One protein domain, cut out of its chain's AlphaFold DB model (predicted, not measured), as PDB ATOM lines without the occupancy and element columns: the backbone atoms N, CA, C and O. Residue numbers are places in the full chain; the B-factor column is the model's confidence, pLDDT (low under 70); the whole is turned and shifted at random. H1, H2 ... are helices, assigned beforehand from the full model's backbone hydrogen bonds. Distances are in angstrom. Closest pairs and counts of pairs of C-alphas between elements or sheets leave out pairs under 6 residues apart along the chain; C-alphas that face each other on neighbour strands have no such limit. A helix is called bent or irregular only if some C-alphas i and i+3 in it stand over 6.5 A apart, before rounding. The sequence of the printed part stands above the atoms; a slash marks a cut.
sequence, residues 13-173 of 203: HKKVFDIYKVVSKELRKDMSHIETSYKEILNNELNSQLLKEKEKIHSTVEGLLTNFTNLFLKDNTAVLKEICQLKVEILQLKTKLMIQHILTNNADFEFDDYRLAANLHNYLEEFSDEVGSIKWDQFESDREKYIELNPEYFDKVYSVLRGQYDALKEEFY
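AT A GLANCE: This is residues 13 to 173 of the 203 residues of an uncharacterized protein of Legionella sp. PC1000 (UniProt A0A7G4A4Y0). Five long helices run side by side in an up-and-down bundle, with H4 in the middle, H1 and H3 packed on one side of it and H5 and H6 on the other. The short H2 sits at the turn from H1 to H3. The printed part has 161 residues with six named helices, H1 to H6 in chain order, and no named strand: all helix. It is compact, with a radius of gyration of the C-alphas of 17.1 A, and only just elongated, spanning 56 by 28 by 24 A.

IN THESE COORDINATES: H1, residues 13 to 37, begins at C-alpha 13 (222.788, 280.275, 274.514) and is 35.4 A long. H2 is residues 39 to 42. H3, residues 45 to 74, is 41.1 A long and irregular: C-alphas 66 and 69 are 8.3 A apart, with a kink of 72 degrees near residue 68. H4, residues 76 to 104, is 41.7 A long; H5, residues 111 to 133, 33.0 A. H6, residues 143 to 171, is 41.4 A long and ends at C-alpha 171 (227.148, 300.007, 238.224).

HOW THE PARTS SIT: H4 is the hub, touching the five other helices. Its closest C-alphas to H3 are Val 79 and Phe 72, 5.8 A; to H5, Thr 95 and His 121, 5.7 A. Both are helical hairpins at a shallow tilt of 18 degrees, opposite ways. H1 and H6 are apart. Every O i to N i+4 pair is within hydrogen-bond range in H1, H4 and H5; 22 of 26 are in H3 and 24 of 25 in H6, and H2 is too short for one.

THE WHOLE: The C-alphas farthest apart, Ala 107 and Ser 141, are 57.2 A apart. The printed part has no cut and no long link. Residues 140 to 145, of which 143 to 145 belong to H6, stand free. The pLDDT is under 70 at residue 13 and residues 136 to 153.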
ATOM      1  N   HIS A  13     221.745 280.827 275.391       66.94
ATOM      2  CA  HIS A  13     222.788 280.275 274.514       66.94
ATOM      3  C   HIS A  13     222.303 280.059 273.081       66.94
ATOM      4  O   HIS A  13     223.058 280.321 272.149       66.94
ATOM      5  N   LYS A  14     221.041 279.645 272.896       75.06
ATOM      6  CA  LYS A  14     220.452 279.518 271.554       75.06
ATOM      7  C   LYS A  14     220.401 280.874 270.842       75.06
ATOM      8  O   LYS A  14     220.874 280.981 269.719       75.06
ATOM      9  N   LYS A  15     219.937 281.925 271.530       74.94
ATOM     10  CA  LYS A  15     219.923 283.293 270.984       74.94
ATOM     11  C   LYS A  15     221.325 283.802 270.635       74.94
ATOM     12  O   LYS A  15     221.502 284.387 269.575       74.94
ATOM     13  N   VAL A  16     222.319 283.568 271.496       80.12
ATOM     14  CA  VAL A  16     223.718 283.957 271.219       80.12
ATOM     15  C   VAL A  16     224.252 283.246 269.977       80.12
ATOM     16  O   VAL A  16     224.902 283.878 269.148       80.12
ATOM     17  N   PHE A  17     223.953 281.955 269.827       81.75
ATOM     18  CA  PHE A  17     224.367 281.173 268.665       81.75
ATOM     19  C   PHE A  17     223.712 281.663 267.366       81.75
ATOM     20  O   PHE A  17     224.398 281.806 266.356       81.75
ATOM     21  N   ASP A  18     222.414 281.970 267.396       78.19
ATOM     22  CA  ASP A  18     221.697 282.494 266.230       78.19
ATOM     23  C   ASP A  18     222.279 283.851 265.785       78.19
ATOM     24  O   ASP A  18     222.553 284.047 264.599       78.19
ATOM     25  N   ILE A  19     222.566 284.753 266.734       78.31
ATOM     26  CA  ILE A  19     223.225 286.042 266.453       78.31
ATOM     27  C   ILE A  19     224.631 285.814 265.887       78.31
ATOM     28  O   ILE A  19     224.981 286.400 264.864       78.31
ATOM     29  N   TYR A  20     225.426 284.935 266.507       84.62
ATOM     30  CA  TYR A  20     226.758 284.584 266.012       84.62
ATOM     31  C   TYR A  20     226.713 284.088 264.566       84.62
ATOM     32  O   TYR A  20     227.516 284.523 263.742       84.62
ATOM     33  N   LYS A  21     225.771 283.198 264.231       84.31
ATOM     34  CA  LYS A  21     225.643 282.636 262.880       84.31
ATOM     35  C   LYS A  21     225.370 283.726 261.843       84.31
ATOM     36  O   LYS A  21     225.990 283.717 260.782       84.31
ATOM     37  N   VAL A  22     224.483 284.672 262.153       82.56
ATOM     38  CA  VAL A  22     224.169 285.799 261.259       82.56
ATOM     39  C   VAL A  22     225.381 286.716 261.095       82.56
ATOM     40  O   VAL A  22     225.823 286.950 259.971       82.56
ATOM     41  N   VAL A  23     225.965 287.169 262.206       84.56
ATOM     42  CA  VAL A  23     227.088 288.120 262.208       84.56
ATOM     43  C   VAL A  23     228.328 287.520 261.545       84.56
ATOM     44  O   VAL A  23     228.947 288.159 260.698       84.56
ATOM     45  N   SER A  24     228.683 286.280 261.880       87.38
ATOM     46  CA  SER A  24     229.845 285.602 261.291       87.38
ATOM     47  C   SER A  24     229.693 285.399 259.788       87.38
ATOM     48  O   SER A  24     230.655 285.618 259.053       87.38
ATOM     49  N   LYS A  25     228.495 285.028 259.311       87.81
ATOM     50  CA  LYS A  25     228.217 284.886 257.877       87.81
ATOM     51  C   LYS A  25     228.373 286.220 257.150       87.81
ATOM     52  O   LYS A  25     229.017 286.264 256.106       87.81
ATOM     53  N   GLU A  26     227.804 287.289 257.698       86.62
ATOM     54  CA  GLU A  26     227.860 288.629 257.108       86.62
ATOM     55  C   GLU A  26     229.297 289.166 257.046       86.62
ATOM     56  O   GLU A  26     229.774 289.507 255.964       86.62
ATOM     57  N   LEU A  27     230.020 289.154 258.173       89.38
ATOM     58  CA  LEU A  27     231.396 289.656 258.242       89.38
ATOM     59  C   LEU A  27     232.339 288.856 257.335       89.38
ATOM     60  O   LEU A  27     233.135 289.446 256.609       89.38
ATOM     61  N   ARG A  28     232.228 287.522 257.310       92.19
ATOM     62  CA  ARG A  28     233.049 286.687 256.414       92.19
ATOM     63  C   ARG A  28     232.747 286.947 254.946       92.19
ATOM     64  O   ARG A  28     233.680 287.036 254.153       92.19
ATOM     65  N   LYS A  29     231.468 287.098 254.584       90.81
ATOM     66  CA  LYS A  29     231.073 287.449 253.214       90.81
ATOM     67  C   LYS A  29     231.675 288.791 252.804       90.81
ATOM     68  O   LYS A  29     232.196 288.916 251.700       90.81
ATOM     69  N   ASP A  30     231.638 289.778 253.693       91.38
ATOM     70  CA  ASP A  30     232.194 291.096 253.412       91.38
ATOM     71  C   ASP A  30     233.716 291.093 253.274       91.38
ATOM     72  O   ASP A  30     234.233 291.723 252.349       91.38
ATOM     73  N   MET A  31     234.419 290.360 254.139       93.88
ATOM     74  CA  MET A  31     235.869 290.199 254.038       93.88
ATOM     75  C   MET A  31     236.265 289.459 252.761       93.88
ATOM     76  O   MET A  31     237.170 289.908 252.060       93.88
ATOM     77  N   SER A  32     235.550 288.386 252.418       92.31
ATOM     78  CA  SER A  32     235.774 287.645 251.178       92.31
ATOM     79  C   SER A  32     235.574 288.537 249.954       92.31
ATOM     80  O   SER A  32     236.457 288.587 249.106       92.31
ATOM     81  N   HIS A  33     234.488 289.316 249.904       91.00
ATOM     82  CA  HIS A  33     234.250 290.268 248.817       91.00
ATOM     83  C   HIS A  33     235.395 291.282 248.672       91.00
ATOM     84  O   HIS A  33     235.799 291.581 247.550       91.00
ATOM     85  N   ILE A  34     235.936 291.797 249.787       93.25
ATOM     86  CA  ILE A  34     237.087 292.711 249.758       93.25
ATOM     87  C   ILE A  34     238.317 292.027 249.150       93.25
ATOM     88  O   ILE A  34     238.993 292.599 248.297       93.25
ATOM     89  N   GLU A  35     238.610 290.809 249.601       91.56
ATOM     90  CA  GLU A  35     239.790 290.048 249.186       91.56
ATOM     91  C   GLU A  35     239.749 289.624 247.722       91.56
ATOM     92  O   GLU A  35     240.793 289.607 247.068       91.56
ATOM     93  N   THR A  36     238.568 289.279 247.215       90.50
ATOM     94  CA  THR A  36     238.401 288.810 245.842       90.50
ATOM     95  C   THR A  36     238.240 289.968 244.867       90.50
ATOM     96  O   THR A  36     239.043 290.112 243.947       90.50
ATOM     97  N   SER A  37     237.265 290.845 245.112       90.56
ATOM     98  CA  SER A  37     236.848 291.880 244.155       90.56
ATOM     99  C   SER A  37     237.870 293.005 244.016       90.56
ATOM    100  O   SER A  37     237.956 293.630 242.966       90.56
ATOM    101  N   TYR A  38     238.678 293.251 245.053       92.12
ATOM    102  CA  TYR A  38     239.693 294.310 245.050       92.12
ATOM    103  C   TYR A  38     241.124 293.771 245.129       92.12
ATOM    104  O   TYR A  38     242.051 294.508 245.477       92.12
ATOM    105  N   LYS A  39     241.333 292.493 244.790       91.75
ATOM    106  CA  LYS A  39     242.638 291.823 244.870       91.75
ATOM    107  C   LYS A  39     243.751 292.595 244.159       91.75
ATOM    108  O   LYS A  39     244.844 292.740 244.699       91.75
ATOM    109  N   GLU A  40     243.489 293.083 242.951       90.00
ATOM    110  CA  GLU A  40     244.483 293.813 242.155       90.00
ATOM    111  C   GLU A  40     244.851 295.155 242.795       90.00
ATOM    112  O   GLU A  40     246.030 295.500 242.883       90.00
ATOM    113  N   ILE A  41     243.856 295.868 243.329       92.62
ATOM    114  CA  ILE A  41     244.049 297.135 244.040       92.62
ATOM    115  C   ILE A  41     244.870 296.918 245.311       92.62
ATOM    116  O   ILE A  41     245.808 297.676 245.561       92.62
ATOM    117  N   LEU A  42     244.542 295.887 246.093       92.12
ATOM    118  CA  LEU A  42     245.204 295.570 247.362       92.12
ATOM    119  C   LEU A  42     246.649 295.086 247.183       92.12
ATOM    120  O   LEU A  42     247.485 295.345 248.046       92.12
ATOM    121  N   ASN A  43     246.956 294.419 246.067       90.88
ATOM    122  CA  ASN A  43     248.310 293.948 245.757       90.88
ATOM    123  C   ASN A  43     249.221 295.040 245.173       90.88
ATOM    124  O   ASN A  43     250.415 294.804 244.984       90.88
ATOM    125  N   ASN A  44     248.689 296.225 244.871       90.56
ATOM    126  CA  ASN A  44     249.481 297.342 244.376       90.56
ATOM    127  C   ASN A  44     250.212 298.041 245.539       90.56
ATOM    128  O   ASN A  44     249.579 298.524 246.478       90.56
ATOM    129  N   GLU A  45     251.543 298.156 245.456       88.00
ATOM    130  CA  GLU A  45     252.386 298.773 246.496       88.00
ATOM    131  C   GLU A  45     251.977 300.217 246.838       88.00
ATOM    132  O   GLU A  45     252.096 300.646 247.991       88.00
ATOM    133  N   LEU A  46     251.431 300.956 245.862       87.94
ATOM    134  CA  LEU A  46     250.932 302.321 246.060       87.94
ATOM    135  C   LEU A  46     249.742 302.377 247.032       87.94
ATOM    136  O   LEU A  46     249.525 303.400 247.677       87.94
ATOM    137  N   ASN A  47     249.025 301.264 247.198       91.69
ATOM    138  CA  ASN A  47     247.846 301.133 248.053       91.69
ATOM    139  C   ASN A  47     248.152 300.442 249.391       91.69
ATOM    140  O   ASN A  47     247.242 299.964 250.070       91.69
ATOM    141  N   SER A  48     249.421 300.418 249.815       91.31
ATOM    142  CA  SER A  48     249.850 299.764 251.064       91.31
ATOM    143  C   SER A  48     249.073 300.206 252.316       91.31
ATOM    144  O   SER A  48     248.949 299.435 253.267       91.31
ATOM    145  N   GLN A  49     248.518 301.422 252.331       94.25
ATOM    146  CA  GLN A  49     247.667 301.891 253.425       94.25
ATOM    147  C   GLN A  49     246.299 301.187 253.458       94.25
ATOM    148  O   GLN A  49     245.848 300.817 254.540       94.25
ATOM    149  N   LEU A  50     245.674 300.951 252.297       94.62
ATOM    150  CA  LEU A  50     244.406 300.216 252.193       94.62
ATOM    151  C   LEU A  50     244.590 298.752 252.607       94.62
ATOM    152  O   LEU A  50     243.748 298.195 253.309       94.62
ATOM    153  N   LEU A  51     245.732 298.153 252.249       94.94
ATOM    154  CA  LEU A  51     246.086 296.802 252.682       94.94
ATOM    155  C   LEU A  51     246.227 296.710 254.211       94.94
ATOM    156  O   LEU A  51     245.643 295.821 254.827       94.94
ATOM    157  N   LYS A  52     246.930 297.658 254.843       95.75
ATOM    158  CA  LYS A  52     247.055 297.709 256.313       95.75
ATOM    159  C   LYS A  52     245.707 297.884 257.010       95.75
ATOM    160  O   LYS A  52     245.469 297.267 258.046       95.75
ATOM    161  N   GLU A  53     244.830 298.727 256.462       96.25
ATOM    162  CA  GLU A  53     243.475 298.922 256.988       96.25
ATOM    163  C   GLU A  53     242.666 297.617 256.900       96.25
ATOM    164  O   GLU A  53     242.100 297.179 257.904       96.25
ATOM    165  N   LYS A  54     242.725 296.924 255.754       96.75
ATOM    166  CA  LYS A  54     242.123 295.596 255.562       96.75
ATOM    167  C   LYS A  54     242.638 294.566 256.569       96.75
ATOM    168  O   LYS A  54     241.844 293.821 257.139       96.75
ATOM    169  N   GLU A  55     243.950 294.492 256.791       96.56
ATOM    170  CA  GLU A  55     244.565 293.532 257.722       96.56
ATOM    171  C   GLU A  55     244.188 293.804 259.180       96.56
ATOM    172  O   GLU A  55     243.957 292.867 259.953       96.56
ATOM    173  N   LYS A  56     244.078 295.085 259.554       96.94
ATOM    174  CA  LYS A  56     243.590 295.493 260.873       96.94
ATOM    175  C   LYS A  56     242.145 295.038 261.070       96.94
ATOM    176  O   LYS A  56     241.870 294.364 262.059       96.94
ATOM    177  N   ILE A  57     241.254 295.348 260.125       96.25
ATOM    178  CA  ILE A  57     239.840 294.940 260.184       96.25
ATOM    179  C   ILE A  57     239.722 293.415 260.243       96.25
ATOM    180  O   ILE A  57     239.029 292.892 261.113       96.25
ATOM    181  N   HIS A  58     240.450 292.690 259.387       96.12
ATOM    182  CA  HIS A  58     240.463 291.224 259.382       96.12
ATOM    183  C   HIS A  58     240.855 290.656 260.753       96.12
ATOM    184  O   HIS A  58     240.205 289.753 261.274       96.12
ATOM    185  N   SER A  59     241.905 291.212 261.362       95.94
ATOM    186  CA  SER A  59     242.378 290.786 262.682       95.94
ATOM    187  C   SER A  59     241.336 291.039 263.779       95.94
ATOM    188  O   SER A  59     241.145 290.184 264.646       95.94
ATOM    189  N   THR A  60     240.634 292.176 263.733       95.00
ATOM    190  CA  THR A  60     239.542 292.488 264.672       95.00
ATOM    191  C   THR A  60     238.349 291.548 264.482       95.00
ATOM    192  O   THR A  60     237.832 291.021 265.465       95.00
ATOM    193  N   VAL A  61     237.950 291.268 263.235       94.69
ATOM    194  CA  VAL A  61     236.874 290.313 262.915       94.69
ATOM    195  C   VAL A  61     237.204 288.923 263.461       94.69
ATOM    196  O   VAL A  61     236.389 288.342 264.176       94.69
ATOM    197  N   GLU A  62     238.402 288.402 263.198       94.25
ATOM    198  CA  GLU A  62     238.817 287.089 263.706       94.25
ATOM    199  C   GLU A  62     238.857 287.047 265.241       94.25
ATOM    200  O   GLU A  62     238.396 286.079 265.856       94.25
ATOM    201  N   GLY A  63     239.341 288.118 265.880       92.56
ATOM    202  CA  GLY A  63     239.354 288.251 267.337       92.56
ATOM    203  C   GLY A  63     237.952 288.225 267.953       92.56
ATOM    204  O   GLY A  63     237.721 287.488 268.923       92.56
ATOM    205  N   LEU A  64     237.016 288.975 267.363       92.69
ATOM    206  CA  LEU A  64     235.611 289.015 267.761       92.69
ATOM    207  C   LEU A  64     234.947 287.646 267.574       92.69
ATOM    208  O   LEU A  64     234.326 287.134 268.506       92.69
ATOM    209  N   LEU A  65     235.091 287.030 266.396       92.00
ATOM    210  CA  LEU A  65     234.435 285.761 266.070       92.00
ATOM    211  C   LEU A  65     234.974 284.592 266.902       92.00
ATOM    212  O   LEU A  65     234.187 283.746 267.329       92.00
ATOM    213  N   THR A  66     236.278 284.562 267.183       92.06
ATOM    214  CA  THR A  66     236.904 283.513 268.008       92.06
ATOM    215  C   THR A  66     236.418 283.562 269.458       92.06
ATOM    216  O   THR A  66     236.250 282.524 270.096       92.06
ATOM    217  N   ASN A  67     236.152 284.761 269.986       90.75
ATOM    218  CA  ASN A  67     235.779 284.961 271.390       90.75
ATOM    219  C   ASN A  67     234.296 285.303 271.596       90.75
ATOM    220  O   ASN A  67     233.887 285.594 272.724       90.75
ATOM    221  N   PHE A  68     233.489 285.241 270.534       87.50
ATOM    222  CA  PHE A  68     232.153 285.831 270.472       87.50
ATOM    223  C   PHE A  68     231.258 285.433 271.644       87.50
ATOM    224  O   PHE A  68     230.747 286.290 272.357       87.50
ATOM    225  N   THR A  69     231.108 284.129 271.893       85.56
ATOM    226  CA  THR A  69     230.232 283.612 272.954       85.56
ATOM    227  C   THR A  69     230.643 284.126 274.332       85.56
ATOM    228  O   THR A  69     229.792 284.529 275.121       85.56
ATOM    229  N   ASN A  70     231.947 284.149 274.621       86.44
ATOM    230  CA  ASN A  70     232.462 284.609 275.909       86.44
ATOM    231  C   ASN A  70     232.270 286.118 276.079       86.44
ATOM    232  O   ASN A  70     231.843 286.563 277.145       86.44
ATOM    233  N   LEU A  71     232.559 286.898 275.034       86.00
ATOM    234  CA  LEU A  71     232.388 288.350 275.048       86.00
ATOM    235  C   LEU A  71     230.911 288.728 275.183       86.00
ATOM    236  O   LEU A  71     230.569 289.548 276.028       86.00
ATOM    237  N   PHE A  72     230.028 288.075 274.426       83.38
ATOM    238  CA  PHE A  72     228.603 288.396 274.403       83.38
ATOM    239  C   PHE A  72     227.913 288.060 275.731       83.38
ATOM    240  O   PHE A  72     227.050 288.804 276.191       83.38
ATOM    241  N   LEU A  73     228.296 286.952 276.375       83.50
ATOM    242  CA  LEU A  73     227.782 286.597 277.704       83.50
ATOM    243  C   LEU A  73     228.309 287.523 278.806       83.50
ATOM    244  O   LEU A  73     227.628 287.705 279.813       83.50
ATOM    245  N   LYS A  74     229.511 288.083 278.630       86.44
ATOM    246  CA  LYS A  74     230.114 289.031 279.574       86.44
ATOM    247  C   LYS A  74     229.487 290.420 279.451       86.44
ATOM    248  O   LYS A  74     229.143 291.013 280.468       86.44
ATOM    249  N   ASP A  75     229.372 290.926 278.227       81.56
ATOM    250  CA  ASP A  75     228.830 292.246 277.921       81.56
ATOM    251  C   ASP A  75     228.283 292.283 276.487       81.56
ATOM    252  O   ASP A  75     228.992 292.556 275.515       81.56
ATOM    253  N   ASN A  76     226.988 292.007 276.347       77.81
ATOM    254  CA  ASN A  76     226.325 292.020 275.046       77.81
ATOM    255  C   ASN A  76     226.316 293.411 274.390       77.81
ATOM    256  O   ASN A  76     226.274 293.501 273.168       77.81
ATOM    257  N   THR A  77     226.356 294.487 275.176       77.19
ATOM    258  CA  THR A  77     226.221 295.857 274.671       77.19
ATOM    259  C   THR A  77     227.537 296.290 274.043       77.19
ATOM    260  O   THR A  77     227.540 296.799 272.922       77.19
ATOM    261  N   ALA A  78     228.656 295.984 274.704       81.44
ATOM    262  CA  ALA A  78     229.986 296.190 274.142       81.44
ATOM    263  C   ALA A  78     230.191 295.397 272.841       81.44
ATOM    264  O   ALA A  78     230.693 295.950 271.865       81.44
ATOM    265  N   VAL A  79     229.740 294.138 272.795       84.06
ATOM    266  CA  VAL A  79     229.854 293.312 271.581       84.06
ATOM    267  C   VAL A  79     229.000 293.851 270.436       84.06
ATOM    268  O   VAL A  79     229.473 293.923 269.305       84.06
ATOM    269  N   LEU A  80     227.757 294.262 270.698       80.81
ATOM    270  CA  LEU A  80     226.900 294.858 269.665       80.81
ATOM    271  C   LEU A  80     227.483 296.167 269.127       80.81
ATOM    272  O   LEU A  80     227.469 296.381 267.914       80.81
ATOM    273  N   LYS A  81     228.047 297.004 270.002       81.62
ATOM    274  CA  LYS A  81     228.776 298.210 269.601       81.62
ATOM    275  C   LYS A  81     229.945 297.872 268.679       81.62
ATOM    276  O   LYS A  81     230.070 298.482 267.622       81.62
ATOM    277  N   GLU A  82     230.774 296.904 269.065       86.75
ATOM    278  CA  GLU A  82     231.932 296.473 268.276       86.75
ATOM    279  C   GLU A  82     231.506 295.950 266.895       86.75
ATOM    280  O   GLU A  82     232.099 296.323 265.888       86.75
ATOM    281  N   ILE A  83     230.415 295.176 266.819       86.81
ATOM    282  CA  ILE A  83     229.836 294.723 265.544       86.81
ATOM    283  C   ILE A  83     229.390 295.909 264.683       86.81
ATOM    284  O   ILE A  83     229.697 295.941 263.494       86.81
ATOM    285  N   CYS A  84     228.671 296.878 265.255       86.00
ATOM    286  CA  CYS A  84     228.200 298.055 264.518       86.00
ATOM    287  C   CYS A  84     229.374 298.876 263.970       86.00
ATOM    288  O   CYS A  84     229.366 299.263 262.803       86.00
ATOM    289  N   GLN A  85     230.408 299.085 264.789       87.69
ATOM    290  CA  GLN A  85     231.632 299.769 264.373       87.69
ATOM    291  C   GLN A  85     232.326 299.017 263.236       87.69
ATOM    292  O   GLN A  85     232.601 299.613 262.199       87.69
ATOM    293  N   LEU A  86     232.506 297.699 263.365       91.50
ATOM    294  CA  LEU A  86     233.102 296.873 262.313       91.50
ATOM    295  C   LEU A  86     232.315 296.927 261.003       91.50
ATOM    296  O   LEU A  86     232.911 297.031 259.936       91.50
ATOM    297  N   LYS A  87     230.981 296.885 261.065       90.38
ATOM    298  CA  LYS A  87     230.124 297.000 259.877       90.38
ATOM    299  C   LYS A  87     230.349 298.314 259.129       90.38
ATOM    300  O   LYS A  87     230.372 298.305 257.896       90.38
ATOM    301  N   VAL A  88     230.510 299.419 259.859       91.38
ATOM    302  CA  VAL A  88     230.799 300.737 259.276       91.38
ATOM    303  C   VAL A  88     232.221 300.791 258.730       91.38
ATOM    304  O   VAL A  88     232.384 301.148 257.568       91.38
ATOM    305  N   GLU A  89     233.226 300.360 259.499       94.38
ATOM    306  CA  GLU A  89     234.633 300.335 259.068       94.38
ATOM    307  C   GLU A  89     234.822 299.506 257.784       94.38
ATOM    308  O   GLU A  89     235.494 299.934 256.845       94.38
ATOM    309  N   ILE A  90     234.179 298.337 257.703       94.94
ATOM    310  CA  ILE A  90     234.184 297.485 256.508       94.94
ATOM    311  C   ILE A  90     233.575 298.224 255.316       94.94
ATOM    312  O   ILE A  90     234.143 298.204 254.222       94.94
ATOM    313  N   LEU A  91     232.420 298.868 255.500       94.75
ATOM    314  CA  LEU A  91     231.737 299.569 254.416       94.75
ATOM    315  C   LEU A  91     232.532 300.803 253.956       94.75
ATOM    316  O   LEU A  91     232.670 301.027 252.755       94.75
ATOM    317  N   GLN A  92     233.145 301.537 254.885       95.88
ATOM    318  CA  GLN A  92     234.083 302.618 254.584       95.88
ATOM    319  C   GLN A  92     235.272 302.113 253.765       95.88
ATOM    320  O   GLN A  92     235.555 302.671 252.702       95.88
ATOM    321  N   LEU A  93     235.930 301.030 254.190       97.06
ATOM    322  CA  LEU A  93     237.040 300.443 253.440       97.06
ATOM    323  C   LEU A  93     236.606 300.027 252.028       97.06
ATOM    324  O   LEU A  93     237.296 300.338 251.057       97.06
ATOM    325  N   LYS A  94     235.440 299.386 251.891       95.69
ATOM    326  CA  LYS A  94     234.876 299.033 250.582       95.69
ATOM    327  C   LYS A  94     234.672 300.259 249.694       95.69
ATOM    328  O   LYS A  94     235.024 300.215 248.520       95.69
ATOM    329  N   THR A  95     234.171 301.369 250.235       96.25
ATOM    330  CA  THR A  95     234.016 302.608 249.453       96.25
ATOM    331  C   THR A  95     235.344 303.258 249.080       96.25
ATOM    332  O   THR A  95     235.485 303.730 247.955       96.25
ATOM    333  N   LYS A  96     236.362 303.209 249.950       96.69
ATOM    334  CA  LYS A  96     237.725 303.650 249.602       96.69
ATOM    335  C   LYS A  96     238.302 302.818 248.451       96.69
ATOM    336  O   LYS A  96     238.896 303.372 247.528       96.69
ATOM    337  N   LEU A  97     238.093 301.501 248.479       96.19
ATOM    338  CA  LEU A  97     238.518 300.591 247.412       96.19
ATOM    339  C   LEU A  97     237.748 300.834 246.106       96.19
ATOM    340  O   LEU A  97     238.364 300.855 245.046       96.19
ATOM    341  N   MET A  98     236.443 301.105 246.177       95.44
ATOM    342  CA  MET A  98     235.619 301.517 245.031       95.44
ATOM    343  C   MET A  98     236.120 302.822 244.401       95.44
ATOM    344  O   MET A  98     236.263 302.905 243.185       95.44
ATOM    345  N   ILE A  99     236.449 303.831 245.211       95.44
ATOM    346  CA  ILE A  99     237.046 305.076 244.708       95.44
ATOM    347  C   ILE A  99     238.365 304.772 243.991       95.44
ATOM    348  O   ILE A  99     238.608 305.275 242.895       95.44
ATOM    349  N   GLN A 100     239.207 303.920 244.579       94.88
ATOM    350  CA  GLN A 100     240.472 303.540 243.962       94.88
ATOM    351  C   GLN A 100     240.271 302.757 242.654       94.88
ATOM    352  O   GLN A 100     241.025 302.973 241.708       94.88
ATOM    353  N   HIS A 101     239.241 301.909 242.572       93.69
ATOM    354  CA  HIS A 101     238.850 301.191 241.353       93.69
ATOM    355  C   HIS A 101     238.514 302.158 240.220       93.69
ATOM    356  O   HIS A 101     239.057 302.033 239.124       93.69
ATOM    357  N   ILE A 102     237.697 303.170 240.510       93.19
ATOM    358  CA  ILE A 102     237.330 304.219 239.551       93.19
ATOM    359  C   ILE A 102     238.574 304.981 239.076       93.19
ATOM    360  O   ILE A 102     238.778 305.176 237.881       93.19
ATOM    361  N   LEU A 103     239.448 305.375 240.009       91.75
ATOM    362  CA  LEU A 103     240.661 306.134 239.688       91.75
ATOM    363  C   LEU A 103     241.669 305.333 238.854       91.75
ATOM    364  O   LEU A 103     242.370 305.908 238.019       91.75
ATOM    365  N   THR A 104     241.772 304.025 239.087       90.19
ATOM    366  CA  THR A 104     242.667 303.145 238.329       90.19
ATOM    367  C   THR A 104     242.137 302.869 236.919       90.19
ATOM    368  O   THR A 104     242.940 302.766 235.995       90.19
ATOM    369  N   ASN A 105     240.816 302.847 236.731       87.94
ATOM    370  CA  ASN A 105     240.155 302.611 235.445       87.94
ATOM    371  C   ASN A 105     239.609 303.917 234.833       87.94
ATOM    372  O   ASN A 105     238.481 303.988 234.358       87.94
ATOM    373  N   ASN A 106     240.419 304.979 234.834       82.75
ATOM    374  CA  ASN A 106     240.007 306.327 234.410       82.75
ATOM    375  C   ASN A 106     239.585 306.465 232.931       82.75
ATOM    376  O   ASN A 106     239.122 307.529 232.528       82.75
ATOM    377  N   ALA A 107     239.793 305.431 232.115       86.88
ATOM    378  CA  ALA A 107     239.306 305.368 230.742       86.88
ATOM    379  C   ALA A 107     237.836 304.923 230.666       86.88
ATOM    380  O   ALA A 107     237.162 305.259 229.694       86.88
ATOM    381  N   ASP A 108     237.364 304.198 231.683       88.38
ATOM    382  CA  ASP A 108     236.039 303.577 231.732       88.38
ATOM    383  C   ASP A 108     235.055 304.357 232.617       88.38
ATOM    384  O   ASP A 108     233.852 304.125 232.539       88.38
ATOM    385  N   PHE A 109     235.555 305.297 233.429       90.12
ATOM    386  CA  PHE A 109     234.761 306.063 234.388       90.12
ATOM    387  C   PHE A 109     234.968 307.572 234.260       90.12
ATOM    388  O   PHE A 109     236.080 308.061 234.032       90.12
ATOM    389  N   GLU A 110     233.890 308.322 234.466       91.06
ATOM    390  CA  GLU A 110     233.874 309.776 234.405       91.06
ATOM    391  C   GLU A 110     234.015 310.422 235.793       91.06
ATOM    392  O   GLU A 110     233.952 309.795 236.852       91.06
ATOM    393  N   PHE A 111     234.189 311.746 235.804       89.31
ATOM    394  CA  PHE A 111     234.270 312.515 237.046       89.31
ATOM    395  C   PHE A 111     232.998 312.401 237.905       89.31
ATOM    396  O   PHE A 111     233.072 312.462 239.135       89.31
ATOM    397  N   ASP A 112     231.833 312.234 237.275       93.00
ATOM    398  CA  ASP A 112     230.574 312.065 237.996       93.00
ATOM    399  C   ASP A 112     230.518 310.721 238.750       93.00
ATOM    400  O   ASP A 112     230.031 310.706 239.882       93.00
ATOM    401  N   ASP A 113     231.112 309.646 238.216       92.25
ATOM    402  CA  ASP A 113     231.214 308.339 238.890       92.25
ATOM    403  C   ASP A 113     232.063 308.437 240.159       92.25
ATOM    404  O   ASP A 113     231.660 308.004 241.245       92.25
ATOM    405  N   TYR A 114     233.209 309.116 240.051       93.25
ATOM    406  CA  TYR A 114     234.045 309.434 241.207       93.25
ATOM    407  C   TYR A 114     233.261 310.227 242.261       93.25
ATOM    408  O   TYR A 114     233.348 309.927 243.454       93.25
ATOM    409  N   ARG A 115     232.468 311.224 241.841       93.88
ATOM    410  CA  ARG A 115     231.665 312.041 242.763       93.88
ATOM    411  C   ARG A 115     230.621 311.202 243.500       93.88
ATOM    412  O   ARG A 115     230.397 311.447 244.684       93.88
ATOM    413  N   LEU A 116     229.994 310.227 242.839       94.38
ATOM    414  CA  LEU A 116     229.035 309.320 243.478       94.38
ATOM    415  C   LEU A 116     229.701 308.491 244.582       94.38
ATOM    416  O   LEU A 116     229.224 308.500 245.721       94.38
ATOM    417  N   ALA A 117     230.830 307.847 244.280       92.81
ATOM    418  CA  ALA A 117     231.566 307.047 245.257       92.81
ATOM    419  C   ALA A 117     232.128 307.900 246.413       92.81
ATOM    420  O   ALA A 117     232.037 307.512 247.580       92.81
ATOM    421  N   ALA A 118     232.650 309.094 246.112       93.56
ATOM    422  CA  ALA A 118     233.163 310.026 247.116       93.56
ATOM    423  C   ALA A 118     232.063 310.555 248.050       93.56
ATOM    424  O   ALA A 118     232.278 310.655 249.256       93.56
ATOM    425  N   ASN A 119     230.871 310.857 247.525       95.06
ATOM    426  CA  ASN A 119     229.741 311.282 248.352       95.06
ATOM    427  C   ASN A 119     229.310 310.178 249.323       95.06
ATOM    428  O   ASN A 119     229.091 310.462 250.499       95.06
ATOM    429  N   LEU A 120     229.236 308.928 248.855       94.62
ATOM    430  CA  LEU A 120     228.937 307.792 249.725       94.62
ATOM    431  C   LEU A 120     229.996 307.635 250.827       94.62
ATOM    432  O   LEU A 120     229.642 307.441 251.988       94.62
ATOM    433  N   HIS A 121     231.281 307.762 250.484       94.44
ATOM    434  CA  HIS A 121     232.358 307.726 251.471       94.44
ATOM    435  C   HIS A 121     232.207 308.831 252.528       94.44
ATOM    436  O   HIS A 121     232.295 308.545 253.720       94.44
ATOM    437  N   ASN A 122     231.896 310.063 252.116       93.12
ATOM    438  CA  ASN A 122     231.684 311.176 253.044       93.12
ATOM    439  C   ASN A 122     230.495 310.926 253.984       93.12
ATOM    440  O   ASN A 122     230.621 311.135 255.187       93.12
ATOM    441  N   TYR A 123     229.370 310.419 253.471       92.38
ATOM    442  CA  TYR A 123     228.230 310.055 254.319       92.38
ATOM    443  C   TYR A 123     228.566 308.932 255.306       92.38
ATOM    444  O   TYR A 123     228.049 308.917 256.420       92.38
ATOM    445  N   LEU A 124     229.439 307.996 254.924       91.69
ATOM    446  CA  LEU A 124     229.916 306.955 255.832       91.69
ATOM    447  C   LEU A 124     230.877 307.488 256.896       91.69
ATOM    448  O   LEU A 124     230.857 306.975 258.008       91.69
ATOM    449  N   GLU A 125     231.715 308.477 256.586       91.44
ATOM    450  CA  GLU A 125     232.538 309.180 257.586       91.44
ATOM    451  C   GLU A 125     231.656 309.921 258.598       91.44
ATOM    452  O   GLU A 125     231.799 309.700 259.799       91.44
ATOM    453  N   GLU A 126     230.662 310.686 258.132       89.50
ATOM    454  CA  GLU A 126     229.685 311.346 259.013       89.50
ATOM    455  C   GLU A 126     228.944 310.329 259.896       89.50
ATOM    456  O   GLU A 126     228.841 310.500 261.112       89.50
ATOM    457  N   PHE A 127     228.481 309.224 259.307       88.12
ATOM    458  CA  PHE A 127     227.804 308.165 260.051       88.12
ATOM    459  C   PHE A 127     228.731 307.457 261.051       88.12
ATOM    460  O   PHE A 127     228.305 307.118 262.155       88.12
ATOM    461  N   SER A 128     230.000 307.243 260.702       87.56
ATOM    462  CA  SER A 128     230.998 306.661 261.605       87.56
ATOM    463  C   SER A 128     231.239 307.546 262.827       87.56
ATOM    464  O   SER A 128     231.240 307.047 263.958       87.56
ATOM    465  N   ASP A 129     231.364 308.859 262.623       84.38
ATOM    466  CA  ASP A 129     231.493 309.833 263.709       84.38
ATOM    467  C   ASP A 129     230.259 309.815 264.625       84.38
ATOM    468  O   ASP A 129     230.392 309.784 265.857       84.38
ATOM    469  N   GLU A 130     229.055 309.751 264.044       82.12
ATOM    470  CA  GLU A 130     227.810 309.605 264.802       82.12
ATOM    471  C   GLU A 130     227.821 308.327 265.647       82.12
ATOM    472  O   GLU A 130     227.628 308.408 266.863       82.12
ATOM    473  N   VAL A 131     228.129 307.169 265.052       78.88
ATOM    474  CA  VAL A 131     228.197 305.869 265.747       78.88
ATOM    475  C   VAL A 131     229.255 305.869 266.854       78.88
ATOM    476  O   VAL A 131     229.017 305.336 267.946       78.88
ATOM    477  N   GLY A 132     230.408 306.495 266.615       75.19
ATOM    478  CA  GLY A 132     231.476 306.660 267.600       75.19
ATOM    479  C   GLY A 132     231.075 307.544 268.785       75.19
ATOM    480  O   GLY A 132     231.513 307.300 269.913       75.19
ATOM    481  N   SER A 133     230.207 308.532 268.550       75.50
ATOM    482  CA  SER A 133     229.706 309.458 269.574       75.50
ATOM    483  C   SER A 133     228.612 308.865 270.474       75.50
ATOM    484  O   SER A 133     228.350 309.399 271.561       75.50
ATOM    485  N   ILE A 134     227.996 307.748 270.064       71.06
ATOM    486  CA  ILE A 134     226.954 307.074 270.842       71.06
ATOM    487  C   ILE A 134     227.541 306.633 272.187       71.06
ATOM    488  O   ILE A 134     228.504 305.868 272.278       71.06
ATOM    489  N   LYS A 135     226.924 307.101 273.274       71.81
ATOM    490  CA  LYS A 135     227.297 306.724 274.639       71.81
ATOM    491  C   LYS A 135     226.518 305.495 275.086       71.81
ATOM    492  O   LYS A 135     225.540 305.603 275.818       71.81
ATOM    493  N   TRP A 136     226.983 304.332 274.646       67.44
ATOM    494  CA  TRP A 136     226.357 303.030 274.900       67.44
ATOM    495  C   TRP A 136     226.138 302.717 276.395       67.44
ATOM    496  O   TRP A 136     225.183 302.026 276.737       67.44
ATOM    497  N   ASP A 137     226.951 303.306 277.280       61.66
ATOM    498  CA  ASP A 137     226.999 302.957 278.709       61.66
ATOM    499  C   ASP A 137     226.261 303.950 279.636       61.66
ATOM    500  O   ASP A 137     226.149 303.705 280.834       61.66
ATOM    501  N   GLN A 138     225.774 305.099 279.138       56.50
ATOM    502  CA  GLN A 138     225.291 306.202 280.001       56.50
ATOM    503  C   GLN A 138     223.799 306.167 280.366       56.50
ATOM    504  O   GLN A 138     223.330 307.049 281.085       56.50
ATOM    505  N   PHE A 139     223.039 305.175 279.908       54.75
ATOM    506  CA  PHE A 139     221.572 305.222 279.963       54.75
ATOM    507  C   PHE A 139     220.952 304.101 280.807       54.75
ATOM    508  O   PHE A 139     219.905 303.570 280.454       54.75
ATOM    509  N   GLU A 140     221.565 303.759 281.949       51.75
ATOM    510  CA  GLU A 140     221.093 302.714 282.882       51.75
ATOM    511  C   GLU A 140     219.610 302.831 283.286       51.75
ATOM    512  O   GLU A 140     218.986 301.814 283.581       51.75
ATOM    513  N   SER A 141     219.015 304.030 283.272       49.53
ATOM    514  CA  SER A 141     217.615 304.245 283.667       49.53
ATOM    515  C   SER A 141     216.572 303.960 282.576       49.53
ATOM    516  O   SER A 141     215.406 303.796 282.917       49.53
ATOM    517  N   ASP A 142     216.959 303.915 281.295       51.81
ATOM    518  CA  ASP A 142     216.059 303.603 280.161       51.81
ATOM    519  C   ASP A 142     216.816 302.810 279.072       51.81
ATOM    520  O   ASP A 142     216.722 303.053 277.864       51.81
ATOM    521  N   ARG A 143     217.652 301.877 279.547       51.28
ATOM    522  CA  ARG A 143     218.623 301.106 278.761       51.28
ATOM    523  C   ARG A 143     217.953 300.322 277.638       51.28
ATOM    524  O   ARG A 143     218.486 300.280 276.538       51.28
ATOM    525  N   GLU A 144     216.787 299.737 277.895       50.25
ATOM    526  CA  GLU A 144     216.050 298.930 276.916       50.25
ATOM    527  C   GLU A 144     215.543 299.783 275.749       50.25
ATOM    528  O   GLU A 144     215.835 299.463 274.605       50.25
ATOM    529  N   LYS A 145     214.907 300.929 276.018       47.31
ATOM    530  CA  LYS A 145     214.374 301.831 274.986       47.31
ATOM    531  C   LYS A 145     215.470 302.518 274.167       47.31
ATOM    532  O   LYS A 145     215.304 302.761 272.975       47.31
ATOM    533  N   TYR A 146     216.610 302.825 274.787       52.69
ATOM    534  CA  TYR A 146     217.764 303.398 274.089       52.69
ATOM    535  C   TYR A 146     218.490 302.353 273.222       52.69
ATOM    536  O   TYR A 146     218.888 302.663 272.098       52.69
ATOM    537  N   ILE A 147     218.612 301.111 273.708       50.97
ATOM    538  CA  ILE A 147     219.077 299.950 272.926       50.97
ATOM    539  C   ILE A 147     218.044 299.529 271.871       50.97
ATOM    540  O   ILE A 147     218.397 298.821 270.949       50.97
ATOM    541  N   GLU A 148     216.788 299.950 271.946       50.12
ATOM    542  CA  GLU A 148     215.804 299.698 270.885       50.12
ATOM    543  C   GLU A 148     215.926 300.763 269.779       50.12
ATOM    544  O   GLU A 148     216.076 300.443 268.604       50.12
ATOM    545  N   LEU A 149     216.004 302.043 270.161       51.31
ATOM    546  CA  LEU A 149     216.034 303.169 269.220       51.31
ATOM    547  C   LEU A 149     217.354 303.318 268.444       51.31
ATOM    548  O   LEU A 149     217.332 303.729 267.285       51.31
ATOM    549  N   ASN A 150     218.509 303.032 269.059       59.50
ATOM    550  CA  ASN A 150     219.808 303.243 268.403       59.50
ATOM    551  C   ASN A 150     220.172 302.143 267.395       59.50
ATOM    552  O   ASN A 150     220.656 302.495 266.327       59.50
ATOM    553  N   PRO A 151     219.928 300.849 267.658       61.12
ATOM    554  CA  PRO A 151     220.020 299.797 266.655       61.12
ATOM    555  C   PRO A 151     219.006 299.965 265.534       61.12
ATOM    556  O   PRO A 151     219.387 299.791 264.393       61.12
ATOM    557  N   GLU A 152     217.770 300.401 265.800       63.59
ATOM    558  CA  GLU A 152     216.829 300.717 264.713       63.59
ATOM    559  C   GLU A 152     217.312 301.891 263.847       63.59
ATOM    560  O   GLU A 152     217.215 301.843 262.618       63.59
ATOM    561  N   TYR A 153     217.853 302.946 264.467       67.44
ATOM    562  CA  TYR A 153     218.471 304.058 263.741       67.44
ATOM    563  C   TYR A 153     219.700 303.599 262.951       67.44
ATOM    564  O   TYR A 153     219.801 303.893 261.760       67.44
ATOM    565  N   PHE A 154     220.592 302.842 263.595       77.19
ATOM    566  CA  PHE A 154     221.777 302.267 262.973       77.19
ATOM    567  C   PHE A 154     221.379 301.393 261.792       77.19
ATOM    568  O   PHE A 154     221.809 301.669 260.683       77.19
ATOM    569  N   ASP A 155     220.508 300.408 261.989       77.88
ATOM    570  CA  ASP A 155     220.064 299.478 260.956       77.88
ATOM    571  C   ASP A 155     219.399 300.222 259.803       77.88
ATOM    572  O   ASP A 155     219.652 299.901 258.645       77.88
ATOM    573  N   LYS A 156     218.601 301.257 260.081       79.62
ATOM    574  CA  LYS A 156     217.968 302.064 259.035       79.62
ATOM    575  C   LYS A 156     218.992 302.842 258.212       79.62
ATOM    576  O   LYS A 156     218.950 302.770 256.984       79.62
ATOM    577  N   VAL A 157     219.882 303.596 258.856       83.56
ATOM    578  CA  VAL A 157     220.877 304.425 258.154       83.56
ATOM    579  C   VAL A 157     221.914 303.540 257.466       83.56
ATOM    580  O   VAL A 157     222.164 303.701 256.271       83.56
ATOM    581  N   TYR A 158     222.433 302.538 258.173       85.81
ATOM    582  CA  TYR A 158     223.364 301.551 257.641       85.81
ATOM    583  C   TYR A 158     222.777 300.809 256.442       85.81
ATOM    584  O   TYR A 158     223.454 300.695 255.428       85.81
ATOM    585  N   SER A 159     221.516 300.360 256.497       85.88
ATOM    586  CA  SER A 159     220.884 299.668 255.360       85.88
ATOM    587  C   SER A 159     220.766 300.562 254.128       85.88
ATOM    588  O   SER A 159     220.940 300.081 253.011       85.88
ATOM    589  N   VAL A 160     220.503 301.863 254.305       90.38
ATOM    590  CA  VAL A 160     220.464 302.820 253.188       90.38
ATOM    591  C   VAL A 160     221.852 302.989 252.575       90.38
ATOM    592  O   VAL A 160     221.996 302.852 251.362       90.38
ATOM    593  N   LEU A 161     222.876 303.237 253.396       91.25
ATOM    594  CA  LEU A 161     224.253 303.412 252.917       91.25
ATOM    595  C   LEU A 161     224.799 302.121 252.293       91.25
ATOM    596  O   LEU A 161     225.472 302.156 251.264       91.25
ATOM    597  N   ARG A 162     224.457 300.965 252.867       91.12
ATOM    598  CA  ARG A 162     224.802 299.658 252.312       91.12
ATOM    599  C   ARG A 162     224.111 299.414 250.973       91.12
ATOM    600  O   ARG A 162     224.773 298.986 250.037       91.12
ATOM    601  N   GLY A 163     222.826 299.743 250.857       90.25
ATOM    602  CA  GLY A 163     222.094 299.647 249.594       90.25
ATOM    603  C   GLY A 163     222.659 300.569 248.510       90.25
ATOM    604  O   GLY A 163     222.738 300.172 247.352       90.25
ATOM    605  N   GLN A 164     223.112 301.772 248.878       93.38
ATOM    606  CA  GLN A 164     223.819 302.668 247.955       93.38
ATOM    607  C   GLN A 164     225.152 302.073 247.496       93.38
ATOM    608  O   GLN A 164     225.450 302.116 246.304       93.38
ATOM    609  N   TYR A 165     225.929 301.482 248.412       94.69
ATOM    610  CA  TYR A 165     227.140 300.753 248.042       94.69
ATOM    611  C   TYR A 165     226.833 299.611 247.073       94.69
ATOM    612  O   TYR A 165     227.497 299.507 246.050       94.69
ATOM    613  N   ASP A 166     225.839 298.774 247.372       92.25
ATOM    614  CA  ASP A 166     225.510 297.611 246.546       92.25
ATOM    615  C   ASP A 166     225.037 298.035 245.138       92.25
ATOM    616  O   ASP A 166     225.433 297.413 244.157       92.25
ATOM    617  N   ALA A 167     224.291 299.140 245.016       92.50
ATOM    618  CA  ALA A 167     223.902 299.699 243.717       92.50
ATOM    619  C   ALA A 167     225.105 300.226 242.914       92.50
ATOM    620  O   ALA A 167     225.241 299.930 241.729       92.50
ATOM    621  N   LEU A 168     226.010 300.975 243.555       93.06
ATOM    622  CA  LEU A 168     227.231 301.465 242.901       93.06
ATOM    623  C   LEU A 168     228.192 300.325 242.551       93.06
ATOM    624  O   LEU A 168     228.874 300.374 241.534       93.06
ATOM    625  N   LYS A 169     228.242 299.285 243.386       92.19
ATOM    626  CA  LYS A 169     229.022 298.074 243.140       92.19
ATOM    627  C   LYS A 169     228.612 297.433 241.810       92.19
ATOM    628  O   LYS A 169     229.485 297.072 241.024       92.19
ATOM    629  N   GLU A 170     227.308 297.300 241.570       89.69
ATOM    630  CA  GLU A 170     226.767 296.777 240.310       89.69
ATOM    631  C   GLU A 170     227.090 297.697 239.124       89.69
ATOM    632  O   GLU A 170     227.588 297.214 238.110       89.69
ATOM    633  N   GLU A 171     226.884 299.009 239.276       89.38
ATOM    634  CA  GLU A 171     227.148 300.007 238.224       89.38
ATOM    635  C   GLU A 171     228.624 300.029 237.789       89.38
ATOM    636  O   GLU A 171     228.936 300.130 236.605       89.38
ATOM    637  N   PHE A 172     229.547 299.887 238.742       89.88
ATOM    638  CA  PHE A 172     230.989 299.934 238.484       89.88
ATOM    639  C   PHE A 172     231.608 298.567 238.173       89.88
ATOM    640  O   PHE A 172     232.839 298.447 238.122       89.88
ATOM    641  N   TYR A 173     230.773 297.542 237.967       87.56
ATOM    642  CA  TYR A 173     231.191 296.167 237.678       87.56
ATOM    643  C   TYR A 173     232.190 295.620 238.713       87.56
ATOM    644  O   TYR A 173     233.126 294.890 238.380       87.56
TER     645      TYR A 173